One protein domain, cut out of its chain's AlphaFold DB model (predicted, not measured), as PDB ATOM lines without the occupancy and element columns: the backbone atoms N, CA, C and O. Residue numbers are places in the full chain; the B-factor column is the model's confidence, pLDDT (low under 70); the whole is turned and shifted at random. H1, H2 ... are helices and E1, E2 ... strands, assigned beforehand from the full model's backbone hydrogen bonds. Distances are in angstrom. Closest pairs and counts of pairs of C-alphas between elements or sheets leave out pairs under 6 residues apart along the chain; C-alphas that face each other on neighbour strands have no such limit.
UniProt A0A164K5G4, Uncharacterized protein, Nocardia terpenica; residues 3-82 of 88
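This is residues 3 to 82 of the 88 residues of an uncharacterized protein of Nocardia terpenica (UniProt A0A164K5G4). A strongly twisted sheet of five strands, E4 E3 E2 E1 E5 from edge to edge, curls like part of a barrel round one helix, H3, which packs on one face of it. The long hairpin of E1 and E2 makes much of the length; the small helix H1 lies out beyond the first residues of E1, and the small helix H2 lies near the last turn of H3. The printed part has 80 residues, with three named helices and five named strands in the order H1 E1 E2 E3 H2 E4 H3 E5. The sheet is antiparallel throughout and the class is mixed, helices and strands. The whole is compact, with a radius of gyration of the C-alphas of 12.7 A and spans of 39 by 27 by 17 A.

Begin with inner strands E1, residues 12 to 20, and E2, residues 28 to 37, a hairpin at 159 degrees; look for N 17 and O 32, 2.7 A apart, within hydrogen-bond range. E2 bends by 52 degrees at residue 33. It forms a second hairpin with E3, residues 41 to 44, where N 43 and O 35 are 2.8 A apart; E1 E2 E3 are a meander, each strand the antiparallel neighbour of the one before. Edge strand E4, residues 58 to 61, is antiparallel to E3, with N 42 and O 60 at 2.8 A. At the other edge is E5, residues 77 to 81, antiparallel to E1 at 139 degrees, with N 81 and O 16 at 2.8 A. The sheet curls round H3, residues 62 to 73, in two layers, a helix on one face of a sheet; the closest C-alphas of H3 and E5 are those of Ala 70 and Tyr 77, 5.3 A. H2, residues 47 to 50, only grazes the sheet and only just touches H3, whose residues 69 to 73 alone take part, with 3 pairs of C-alphas within 8 A, the closest Phe 50 and Thr 73 at 6.3 A. H1, residues 3 to 7, only grazes the sheet and is apart from H2 and H3. In H1 and H3 every O i to N i+4 pair is within hydrogen-bond range; H2 is too short for one.

Find C-alpha 3 at (-61.291, 1.572, -13.146), where H1 begins its 6.0 A. E1 runs 24.8 A from C-alpha 12 at (-58.082, -3.859, -18.593), and E2 runs 25.2 A. E3 is 9.9 A long, H2 5.9 A, E4 10.0 A and H3 16.5 A. E5 runs 12.6 A to C-alpha 81 at (-57.647, -17.940, -11.590).

The C-alphas of Glu 8 and Glu 24 are the two farthest apart, 39.6 A. The printed part has no cut and no long link. Its mean pLDDT is 91.2, and residues 5 and 82 are under 70.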
ATOM      1  N   ASP A   3     -60.216   0.639 -12.782       70.56
ATOM      2  CA  ASP A   3     -61.291   1.572 -13.146       70.56
ATOM      3  C   ASP A   3     -60.790   2.780 -13.945       70.56
ATOM      4  O   ASP A   3     -61.416   3.155 -14.928       70.56
ATOM      5  N   ALA A   4     -59.622   3.329 -13.597       72.75
ATOM      6  CA  ALA A   4     -59.016   4.438 -14.334       72.75
ATOM      7  C   ALA A   4     -58.588   4.036 -15.758       72.75
ATOM      8  O   ALA A   4     -58.858   4.759 -16.706       72.75
ATOM      9  N   ALA A   5     -57.973   2.863 -15.943       68.88
ATOM     10  CA  ALA A   5     -57.574   2.397 -17.275       68.88
ATOM     11  C   ALA A   5     -58.798   2.107 -18.158       68.88
ATOM     12  O   ALA A   5     -58.818   2.463 -19.334       68.88
ATOM     13  N   VAL A   6     -59.840   1.512 -17.574       76.38
ATOM     14  CA  VAL A   6     -61.109   1.251 -18.267       76.38
ATOM     15  C   VAL A   6     -61.811   2.557 -18.651       76.38
ATOM     16  O   VAL A   6     -62.324   2.660 -19.761       76.38
ATOM     17  N   GLN A   7     -61.802   3.568 -17.777       75.94
ATOM     18  CA  GLN A   7     -62.350   4.902 -18.068       75.94
ATOM     19  C   GLN A   7     -61.640   5.593 -19.239       75.94
ATOM     20  O   GLN A   7     -62.293   6.268 -20.028       75.94
ATOM     21  N   GLU A   8     -60.339   5.356 -19.403       78.25
ATOM     22  CA  GLU A   8     -59.536   5.845 -20.532       78.25
ATOM     23  C   GLU A   8     -59.663   4.967 -21.800       78.25
ATOM     24  O   GLU A   8     -58.941   5.156 -22.777       78.25
ATOM     25  N   GLY A   9     -60.579   3.989 -21.810       76.88
ATOM     26  CA  GLY A   9     -60.867   3.138 -22.968       76.88
ATOM     27  C   GLY A   9     -59.940   1.930 -23.133       76.88
ATOM     28  O   GLY A   9     -60.025   1.230 -24.145       76.88
ATOM     29  N   PHE A  10     -59.075   1.638 -22.157       77.81
ATOM     30  CA  PHE A  10     -58.237   0.442 -22.199       77.81
ATOM     31  C   PHE A  10     -59.034  -0.805 -21.804       77.81
ATOM     32  O   PHE A  10     -59.734  -0.838 -20.792       77.81
ATOM     33  N   SER A  11     -58.859  -1.882 -22.571       86.31
ATOM     34  CA  SER A  11     -59.312  -3.214 -22.167       86.31
ATOM     35  C   SER A  11     -58.416  -3.717 -21.034       86.31
ATOM     36  O   SER A  11     -57.344  -4.263 -21.291       86.31
ATOM     37  N   ALA A  12     -58.828  -3.482 -19.788       89.12
ATOM     38  CA  ALA A  12     -58.082  -3.859 -18.593       89.12
ATOM     39  C   ALA A  12     -58.988  -4.542 -17.562       89.12
ATOM     40  O   ALA A  12     -60.107  -4.095 -17.310       89.12
ATOM     41  N   ARG A  13     -58.498  -5.608 -16.923       89.38
ATOM     42  CA  ARG A  13     -59.191  -6.288 -15.817       89.38
ATOM     43  C   ARG A  13     -58.225  -6.672 -14.707       89.38
ATOM     44  O   ARG A  13     -57.056  -6.936 -14.967       89.38
ATOM     45  N   THR A  14     -58.718  -6.717 -13.473       91.81
ATOM     46  CA  THR A  14     -57.943  -7.267 -12.354       91.81
ATOM     47  C   THR A  14     -58.116  -8.782 -12.381       91.81
ATOM     48  O   THR A  14     -59.245  -9.260 -12.487       91.81
ATOM     49  N   VAL A  15     -57.022  -9.531 -12.299       92.75
ATOM     50  CA  VAL A  15     -57.033 -10.997 -12.207       92.75
ATOM     51  C   VAL A  15     -56.249 -11.445 -10.985       92.75
ATOM     52  O   VAL A  15     -55.338 -10.753 -10.522       92.75
ATOM     53  N   THR A  16     -56.607 -12.614 -10.465       95.38
ATOM     54  CA  THR A  16     -55.852 -13.273  -9.403       95.38
ATOM     55  C   THR A  16     -54.877 -14.261 -10.034       95.38
ATOM     56  O   THR A  16     -55.265 -15.091 -10.848       95.38
ATOM     57  N   VAL A  17     -53.614 -14.179  -9.646       95.69
ATOM     58  CA  VAL A  17     -52.567 -15.155  -9.925       95.69
ATOM     59  C   VAL A  17     -52.480 -16.098  -8.732       95.69
ATOM     60  O   VAL A  17     -52.333 -15.636  -7.598       95.69
ATOM     61  N   ALA A  18     -52.540 -17.397  -8.987       96.94
ATOM     62  CA  ALA A  18     -52.231 -18.437  -8.014       96.94
ATOM     63  C   ALA A  18     -50.864 -19.044  -8.329       96.94
ATOM     64  O   ALA A  18     -50.583 -19.353  -9.486       96.94
ATOM     65  N   GLY A  19     -50.024 -19.205  -7.307       97.12
ATOM     66  CA  GLY A  19     -48.807 -20.009  -7.385       97.12
ATOM     67  C   GLY A  19     -49.009 -21.342  -6.678       97.12
ATOM     68  O   GLY A  19     -49.269 -21.352  -5.475       97.12
ATOM     69  N   TRP A  20     -48.879 -22.448  -7.406       98.00
ATOM     70  CA  TRP A  20     -49.129 -23.801  -6.912       98.00
ATOM     71  C   TRP A  20     -47.827 -24.551  -6.659       98.00
ATOM     72  O   TRP A  20     -46.932 -24.572  -7.504       98.00
ATOM     73  N   MET A  21     -47.721 -25.183  -5.494       98.00
ATOM     74  CA  MET A  21     -46.574 -26.022  -5.135       98.00
ATOM     75  C   MET A  21     -46.667 -27.431  -5.736       98.00
ATOM     76  O   MET A  21     -45.683 -28.161  -5.665       98.00
ATOM     77  N   ASP A  22     -47.834 -27.807  -6.273       96.25
ATOM     78  CA  ASP A  22     -48.075 -29.065  -6.973       96.25
ATOM     79  C   ASP A  22     -48.977 -28.907  -8.217       96.25
ATOM     80  O   ASP A  22     -49.922 -28.116  -8.241       96.25
ATOM     81  N   HIS A  23     -48.734 -29.713  -9.254       94.19
ATOM     82  CA  HIS A  23     -49.578 -29.800 -10.458       94.19
ATOM     83  C   HIS A  23     -51.016 -30.270 -10.206       94.19
ATOM     84  O   HIS A  23     -51.879 -30.068 -11.056       94.19
ATOM     85  N   GLU A  24     -51.292 -30.874  -9.051       95.75
ATOM     86  CA  GLU A  24     -52.634 -31.321  -8.665       95.75
ATOM     87  C   GLU A  24     -53.487 -30.211  -8.016       95.75
ATOM     88  O   GLU A  24     -54.610 -30.495  -7.602       95.75
ATOM     89  N   GLU A  25     -52.970 -28.977  -7.916       94.12
ATOM     90  CA  GLU A  25     -53.652 -27.809  -7.326       94.12
ATOM     91  C   GLU A  25     -54.125 -28.036  -5.876       94.12
ATOM     92  O   GLU A  25     -55.174 -27.547  -5.451       94.12
ATOM     93  N   ARG A  26     -53.364 -28.793  -5.077       95.00
ATOM     94  CA  ARG A  26     -53.711 -29.076  -3.673       95.00
ATOM     95  C   ARG A  26     -52.979 -28.170  -2.700       95.00
ATOM     96  O   ARG A  26     -53.498 -27.907  -1.615       95.00
ATOM     97  N   ILE A  27     -51.785 -27.698  -3.058       97.06
ATOM     98  CA  ILE A  27     -50.952 -26.883  -2.173       97.06
ATOM     99  C   ILE A  27     -50.736 -25.504  -2.795       97.06
ATOM    100  O   ILE A  27     -49.913 -25.309  -3.688       97.06
ATOM    101  N   LEU A  28     -51.464 -24.519  -2.273       97.00
ATOM    102  CA  LEU A  28     -51.361 -23.124  -2.688       97.00
ATOM    103  C   LEU A  28     -50.187 -22.434  -1.979       97.00
ATOM    104  O   LEU A  28     -50.158 -22.353  -0.750       97.00
ATOM    105  N   GLY A  29     -49.235 -21.915  -2.751       95.69
ATOM    106  CA  GLY A  29     -48.098 -21.149  -2.242       95.69
ATOM    107  C   GLY A  29     -48.439 -19.678  -2.004       95.69
ATOM    108  O   GLY A  29     -48.085 -19.121  -0.965       95.69
ATOM    109  N   TYR A  30     -49.143 -19.041  -2.945       95.06
ATOM    110  CA  TYR A  30     -49.582 -17.649  -2.806       95.06
ATOM    111  C   TYR A  30     -50.780 -17.303  -3.700       95.06
ATOM    112  O   TYR A  30     -51.044 -17.963  -4.706       95.06
ATOM    113  N   LEU A  31     -51.444 -16.197  -3.346       95.69
ATOM    114  CA  LEU A  31     -52.371 -15.464  -4.207       95.69
ATOM    115  C   LEU A  31     -51.878 -14.035  -4.390       95.69
ATOM    116  O   LEU A  31     -51.374 -13.414  -3.454       95.69
ATOM    117  N   HIS A  32     -52.044 -13.519  -5.599       93.50
ATOM    118  CA  HIS A  32     -51.544 -12.209  -5.984       93.50
ATOM    119  C   HIS A  32     -52.486 -11.547  -6.987       93.50
ATOM    120  O   HIS A  32     -52.973 -12.211  -7.891       93.50
ATOM    121  N   HIS A  33     -52.765 -10.253  -6.853       94.38
ATOM    122  CA  HIS A  33     -53.615  -9.532  -7.799       94.38
ATOM    123  C   HIS A  33     -52.783  -8.712  -8.773       94.38
ATOM    124  O   HIS A  33     -51.932  -7.928  -8.362       94.38
ATOM    125  N   VAL A  34     -53.105  -8.826 -10.059       94.25
ATOM    126  CA  VAL A  34     -52.481  -8.032 -11.121       94.25
ATOM    127  C   VAL A  34     -53.520  -7.453 -12.064       94.25
ATOM    128  O   VAL A  34     -54.662  -7.910 -12.116       94.25
ATOM    129  N   THR A  35     -53.110  -6.455 -12.838       93.81
ATOM    130  CA  THR A  35     -53.909  -5.936 -13.946       93.81
ATOM    131  C   THR A  35     -53.488  -6.636 -15.231       93.81
ATOM    132  O   THR A  35     -52.306  -6.653 -15.558       93.81
ATOM    133  N   VAL A  36     -54.441  -7.182 -15.983       92.81
ATOM    134  CA  VAL A  36     -54.224  -7.689 -17.343       92.81
ATOM    135  C   VAL A  36     -54.814  -6.706 -18.341       92.81
ATOM    136  O   VAL A  36     -55.983  -6.341 -18.217       92.81
ATOM    137  N   CYS A  37     -54.023  -6.320 -19.339       90.06
ATOM    138  CA  CYS A  37     -54.407  -5.416 -20.420       90.06
ATOM    139  C   CYS A  37     -54.399  -6.147 -21.769       90.06
ATOM    140  O   CYS A  37     -53.443  -6.851 -22.095       90.06
ATOM    141  N   GLY A  38     -55.469  -5.995 -22.553       85.25
ATOM    142  CA  GLY A  38     -55.606  -6.607 -23.882       85.25
ATOM    143  C   GLY A  38     -55.562  -8.142 -23.890       85.25
ATOM    144  O   GLY A  38     -55.383  -8.733 -24.944       85.25
ATOM    145  N   GLY A  39     -55.676  -8.791 -22.725       80.69
ATOM    146  CA  GLY A  39     -55.572 -10.247 -22.556       80.69
ATOM    147  C   GLY A  39     -54.147 -10.816 -22.599       80.69
ATOM    148  O   GLY A  39     -53.927 -11.926 -22.123       80.69
ATOM    149  N   GLU A  40     -53.176 -10.063 -23.109       89.19
ATOM    150  CA  GLU A  40     -51.828 -10.571 -23.405       89.19
ATOM    151  C   GLU A  40     -50.741 -10.005 -22.488       89.19
ATOM    152  O   GLU A  40     -49.664 -10.594 -22.385       89.19
ATOM    153  N   TRP A  41     -51.013  -8.885 -21.815       94.12
ATOM    154  CA  TRP A  41     -50.030  -8.158 -21.015       94.12
ATOM    155  C   TRP A  41     -50.446  -8.059 -19.556       94.12
ATOM    156  O   TRP A  41     -51.606  -7.787 -19.253       94.12
ATOM    157  N   VAL A  42     -49.475  -8.202 -18.660       94.88
ATOM    158  CA  VAL A  42     -49.626  -7.997 -17.219       94.88
ATOM    159  C   VAL A  42     -48.961  -6.691 -16.814       94.88
ATOM    160  O   VAL A  42     -47.846  -6.398 -17.241       94.88
ATOM    161  N   LEU A  43     -49.650  -5.923 -15.973       94.69
ATOM    162  CA  LEU A  43     -49.140  -4.759 -15.265       94.69
ATOM    163  C   LEU A  43     -49.198  -5.058 -13.763       94.69
ATOM    164  O   LEU A  43     -50.282  -5.195 -13.187       94.69
ATOM    165  N   ASP A  44     -48.031  -5.136 -13.129       94.75
ATOM    166  CA  ASP A  44     -47.894  -5.425 -11.703       94.75
ATOM    167  C   ASP A  44     -47.023  -4.375 -11.002       94.75
ATOM    168  O   ASP A  44     -45.811  -4.297 -11.200       94.75
ATOM    169  N   GLY A  45     -47.651  -3.564 -10.148       93.62
ATOM    170  CA  GLY A  45     -46.976  -2.561  -9.316       93.62
ATOM    171  C   GLY A  45     -46.436  -3.098  -7.988       93.62
ATOM    172  O   GLY A  45     -45.978  -2.325  -7.151       93.62
ATOM    173  N   THR A  46     -46.544  -4.403  -7.750       92.56
ATOM    174  CA  THR A  46     -46.259  -5.038  -6.456       92.56
ATOM    175  C   THR A  46     -45.319  -6.237  -6.558       92.56
ATOM    176  O   THR A  46     -44.979  -6.818  -5.531       92.56
ATOM    177  N   ALA A  47     -44.804  -6.556  -7.750       90.19
ATOM    178  CA  ALA A  47     -43.930  -7.705  -8.023       90.19
ATOM    179  C   ALA A  47     -42.747  -7.853  -7.050       90.19
ATOM    180  O   ALA A  47     -42.324  -8.960  -6.713       90.19
ATOM    181  N   ARG A  48     -42.226  -6.732  -6.532       92.50
ATOM    182  CA  ARG A  48     -41.126  -6.717  -5.553       92.50
ATOM    183  C   ARG A  48     -41.435  -7.413  -4.233       92.50
ATOM    184  O   ARG A  48     -40.489  -7.739  -3.516       92.50
ATOM    185  N   GLN A  49     -42.704  -7.675  -3.921       90.06
ATOM    186  CA  GLN A  49     -43.075  -8.493  -2.766       90.06
ATOM    187  C   GLN A  49     -42.518  -9.927  -2.865       90.06
ATOM    188  O   GLN A  49     -42.240 -10.539  -1.839       90.06
ATOM    189  N   PHE A  50     -42.274 -10.425  -4.083       88.19
ATOM    190  CA  PHE A  50     -41.726 -11.761  -4.346       88.19
ATOM    191  C   PHE A  50     -40.206 -11.781  -4.544       88.19
ATOM    192  O   PHE A  50     -39.595 -12.846  -4.591       88.19
ATOM    193  N   GLY A  51     -39.565 -10.615  -4.652       85.50
ATOM    194  CA  GLY A  51     -38.119 -10.526  -4.815       85.50
ATOM    195  C   GLY A  51     -37.649  -9.154  -5.281       85.50
ATOM    196  O   GLY A  51     -38.234  -8.536  -6.166       85.50
ATOM    197  N   LYS A  52     -36.523  -8.686  -4.732       86.31
ATOM    198  CA  LYS A  52     -35.933  -7.380  -5.092       86.31
ATOM    199  C   LYS A  52     -35.390  -7.312  -6.524       86.31
ATOM    200  O   LYS A  52     -35.109  -6.219  -7.001       86.31
ATOM    201  N   VAL A  53     -35.230  -8.463  -7.180       87.25
ATOM    202  CA  VAL A  53     -34.801  -8.564  -8.583       87.25
ATOM    203  C   VAL A  53     -35.879  -8.084  -9.554       87.25
ATOM    204  O   VAL A  53     -35.557  -7.714 -10.679       87.25
ATOM    205  N   PHE A  54     -37.141  -8.044  -9.119       89.19
ATOM    206  CA  PHE A  54     -38.236  -7.583  -9.954       89.19
ATOM    207  C   PHE A  54     -38.307  -6.051 -10.036       89.19
ATOM    208  O   PHE A  54     -37.967  -5.331  -9.080       89.19
ATOM    209  N   PRO A  55     -38.757  -5.515 -11.185       88.88
ATOM    210  CA  PRO A  55     -38.966  -4.084 -11.337       88.88
ATOM    211  C   PRO A  55     -40.061  -3.587 -10.379       88.88
ATOM    212  O   PRO A  55     -40.919  -4.343  -9.933       88.88
ATOM    213  N   ALA A  56     -40.011  -2.297 -10.028       88.69
ATOM    214  CA  ALA A  56     -41.014  -1.684  -9.148       88.69
ATOM    215  C   ALA A  56     -42.411  -1.665  -9.789       88.69
ATOM    216  O   ALA A  56     -43.407  -1.841  -9.100       88.69
ATOM    217  N   ALA A  57     -42.450  -1.462 -11.104       91.12
ATOM    218  CA  ALA A  57     -43.617  -1.634 -11.945       91.12
ATOM    219  C   ALA A  57     -43.206  -2.569 -13.079       91.12
ATOM    220  O   ALA A  57     -42.295  -2.253 -13.849       91.12
ATOM    221  N   TRP A  58     -43.825  -3.739 -13.133       94.31
ATOM    222  CA  TRP A  58     -43.539  -4.742 -14.140       94.31
ATOM    223  C   TRP A  58     -44.602  -4.697 -15.224       94.31
ATOM    224  O   TRP A  58     -45.790  -4.786 -14.929       94.31
ATOM    225  N   VAL A  59     -44.156  -4.564 -16.470       94.31
ATOM    226  CA  VAL A  59     -44.983  -4.766 -17.657       94.31
ATOM    227  C   VAL A  59     -44.356  -5.892 -18.463       94.31
ATOM    228  O   VAL A  59     -43.186  -5.789 -18.832       94.31
ATOM    229  N   ALA A  60     -45.097  -6.972 -18.689       95.44
ATOM    230  CA  ALA A  60     -44.597  -8.135 -19.417       95.44
ATOM    231  C   ALA A  60     -45.730  -8.922 -20.091       95.44
ATOM    232  O   ALA A  60     -46.875  -8.848 -19.630       95.44
ATOM    233  N   PRO A  61     -45.429  -9.701 -21.145       96.25
ATOM    234  CA  PRO A  61     -46.362 -10.683 -21.676       96.25
ATOM    235  C   PRO A  61     -46.766 -11.694 -20.596       96.25
ATOM    236  O   PRO A  61     -45.931 -12.127 -19.801       96.25
ATOM    237  N   THR A  62     -48.033 -12.113 -20.593       94.75
ATOM    238  CA  THR A  62     -48.614 -13.009 -19.577       94.75
ATOM    239  C   THR A  62     -47.760 -14.249 -19.313       94.75
ATOM    240  O   THR A  62     -47.492 -14.575 -18.160       94.75
ATOM    241  N   ARG A  63     -47.304 -14.932 -20.371       95.25
ATOM    242  CA  ARG A  63     -46.506 -16.157 -20.234       95.25
ATOM    243  C   ARG A  63     -45.176 -15.896 -19.527       95.25
ATOM    244  O   ARG A  63     -44.866 -16.565 -18.551       95.25
ATOM    245  N   GLU A  64     -44.425 -14.902 -19.994       96.38
ATOM    246  CA  GLU A  64     -43.126 -14.543 -19.413       96.38
ATOM    247  C   GLU A  64     -43.267 -14.108 -17.954       96.38
ATOM    248  O   GLU A  64     -42.446 -14.469 -17.113       96.38
ATOM    249  N   TYR A  65     -44.332 -13.365 -17.649       95.69
ATOM    250  CA  TYR A  65     -44.655 -12.945 -16.295       95.69
ATOM    251  C   TYR A  65     -44.896 -14.144 -15.363       95.69
ATOM    252  O   TYR A  65     -44.286 -14.218 -14.295       95.69
ATOM    253  N   LEU A  66     -45.753 -15.091 -15.763       96.06
ATOM    254  CA  LEU A  66     -46.083 -16.266 -14.950       96.06
ATOM    255  C   LEU A  66     -44.868 -17.180 -14.749       96.06
ATOM    256  O   LEU A  66     -44.592 -17.570 -13.614       96.06
ATOM    257  N   ASP A  67     -44.105 -17.453 -15.812       96.50
ATOM    258  CA  ASP A  67     -42.901 -18.291 -15.757       96.50
ATOM    259  C   ASP A  67     -41.845 -17.682 -14.816       96.50
ATOM    260  O   ASP A  67     -41.281 -18.359 -13.950       96.50
ATOM    261  N   ALA A  68     -41.596 -16.374 -14.937       95.12
ATOM    262  CA  ALA A  68     -40.617 -15.682 -14.106       95.12
ATOM    263  C   ALA A  68     -41.058 -15.581 -12.636       95.12
ATOM    264  O   ALA A  68     -40.232 -15.729 -11.728       95.12
ATOM    265  N   LEU A  69     -42.351 -15.362 -12.384       94.94
ATOM    266  CA  LEU A  69     -42.894 -15.326 -11.031       94.94
ATOM    267  C   LEU A  69     -42.818 -16.703 -10.356       94.94
ATOM    268  O   LEU A  69     -42.399 -16.785  -9.196       94.94
ATOM    269  N   ALA A  70     -43.143 -17.773 -11.088       96.00
ATOM    270  CA  ALA A  70     -43.013 -19.140 -10.595       96.00
ATOM    271  C   ALA A  70     -41.560 -19.454 -10.206       96.00
ATOM    272  O   ALA A  70     -41.283 -19.870  -9.078       96.00
ATOM    273  N   GLY A  71     -40.610 -19.129 -11.091       94.75
ATOM    274  CA  GLY A  71     -39.182 -19.329 -10.839       94.75
ATOM    275  C   GLY A  71     -38.657 -18.579  -9.607       94.75
ATOM    276  O   GLY A  71     -37.881 -19.135  -8.828       94.75
ATOM    277  N   ALA A  72     -39.086 -17.334  -9.384       93.31
ATOM    278  CA  ALA A  72     -38.618 -16.547  -8.240       93.31
ATOM    279  C   ALA A  72     -39.218 -16.987  -6.899       93.31
ATOM    280  O   ALA A  72     -38.538 -16.932  -5.872       93.31
ATOM    281  N   THR A  73     -40.477 -17.421  -6.904       93.69
ATOM    282  CA  THR A  73     -41.192 -17.866  -5.699       93.69
ATOM    283  C   THR A  73     -40.989 -19.348  -5.393       93.69
ATOM    284  O   THR A  73     -41.320 -19.786  -4.294       93.69
ATOM    285  N   ARG A  74     -40.380 -20.099  -6.323       94.88
ATOM    286  CA  ARG A  74     -40.110 -21.544  -6.220       94.88
ATOM    287  C   ARG A  74     -41.374 -22.394  -6.078       94.88
ATOM    288  O   ARG A  74     -41.323 -23.469  -5.482       94.88
ATOM    289  N   VAL A  75     -42.488 -21.909  -6.616       96.50
ATOM    290  CA  VAL A  75     -43.682 -22.728  -6.858       96.50
ATOM    291  C   VAL A  75     -43.460 -23.570  -8.121       96.50
ATOM    292  O   VAL A  75     -42.588 -23.251  -8.930       96.50
ATOM    293  N   GLU A  76     -44.227 -24.643  -8.301       97.62
ATOM    294  CA  GLU A  76     -44.114 -25.504  -9.483       97.62
ATOM    295  C   GLU A  76     -44.636 -24.793 -10.738       97.62
ATOM    296  O   GLU A  76     -44.009 -24.855 -11.796       97.62
ATOM    297  N   TYR A  77     -45.737 -24.047 -10.613       97.75
ATOM    298  CA  TYR A  77     -46.227 -23.159 -11.665       97.75
ATOM    299  C   TYR A  77     -47.125 -22.048 -11.111       97.75
ATOM    300  O   TYR A  77     -47.642 -22.125  -9.993       97.75
ATOM    301  N   ALA A  78     -47.314 -21.004 -11.918       97.12
ATOM    302  CA  ALA A  78     -48.250 -19.923 -11.652       97.12
ATOM    303  C   ALA A  78     -49.310 -19.857 -12.758       97.12
ATOM    304  O   ALA A  78     -49.000 -20.036 -13.934       97.12
ATOM    305  N   THR A  79     -50.557 -19.572 -12.388       96.38
ATOM    306  CA  THR A  79     -51.680 -19.468 -13.328       96.38
ATOM    307  C   THR A  79     -52.624 -18.337 -12.942       96.38
ATOM    308  O   THR A  79     -52.640 -17.891 -11.793       96.38
ATOM    309  N   PHE A  80     -53.427 -17.865 -13.891       94.69
ATOM    310  CA  PHE A  80     -54.562 -17.006 -13.572       94.69
ATOM    311  C   PHE A  80     -55.730 -17.858 -13.087       94.69
ATOM    312  O   PHE A  80     -56.110 -18.832 -13.732       94.69
ATOM    313  N   LEU A  81     -56.332 -17.455 -11.974       90.94
ATOM    314  CA  LEU A  81     -57.647 -17.940 -11.590       90.94
ATOM    315  C   LEU A  81     -58.676 -17.112 -12.353       90.94
ATOM    316  O   LEU A  81     -58.812 -15.906 -12.122       90.94
ATOM    317  N   ASP A  82     -59.397 -17.749 -13.271       69.31
ATOM    318  CA  ASP A  82     -60.583 -17.123 -13.834       69.31
ATOM    319  C   ASP A  82     -61.696 -17.178 -12.791       69.31
ATOM    320  O   ASP A  82     -62.198 -18.240 -12.421       69.31
TER     321      ASP A  82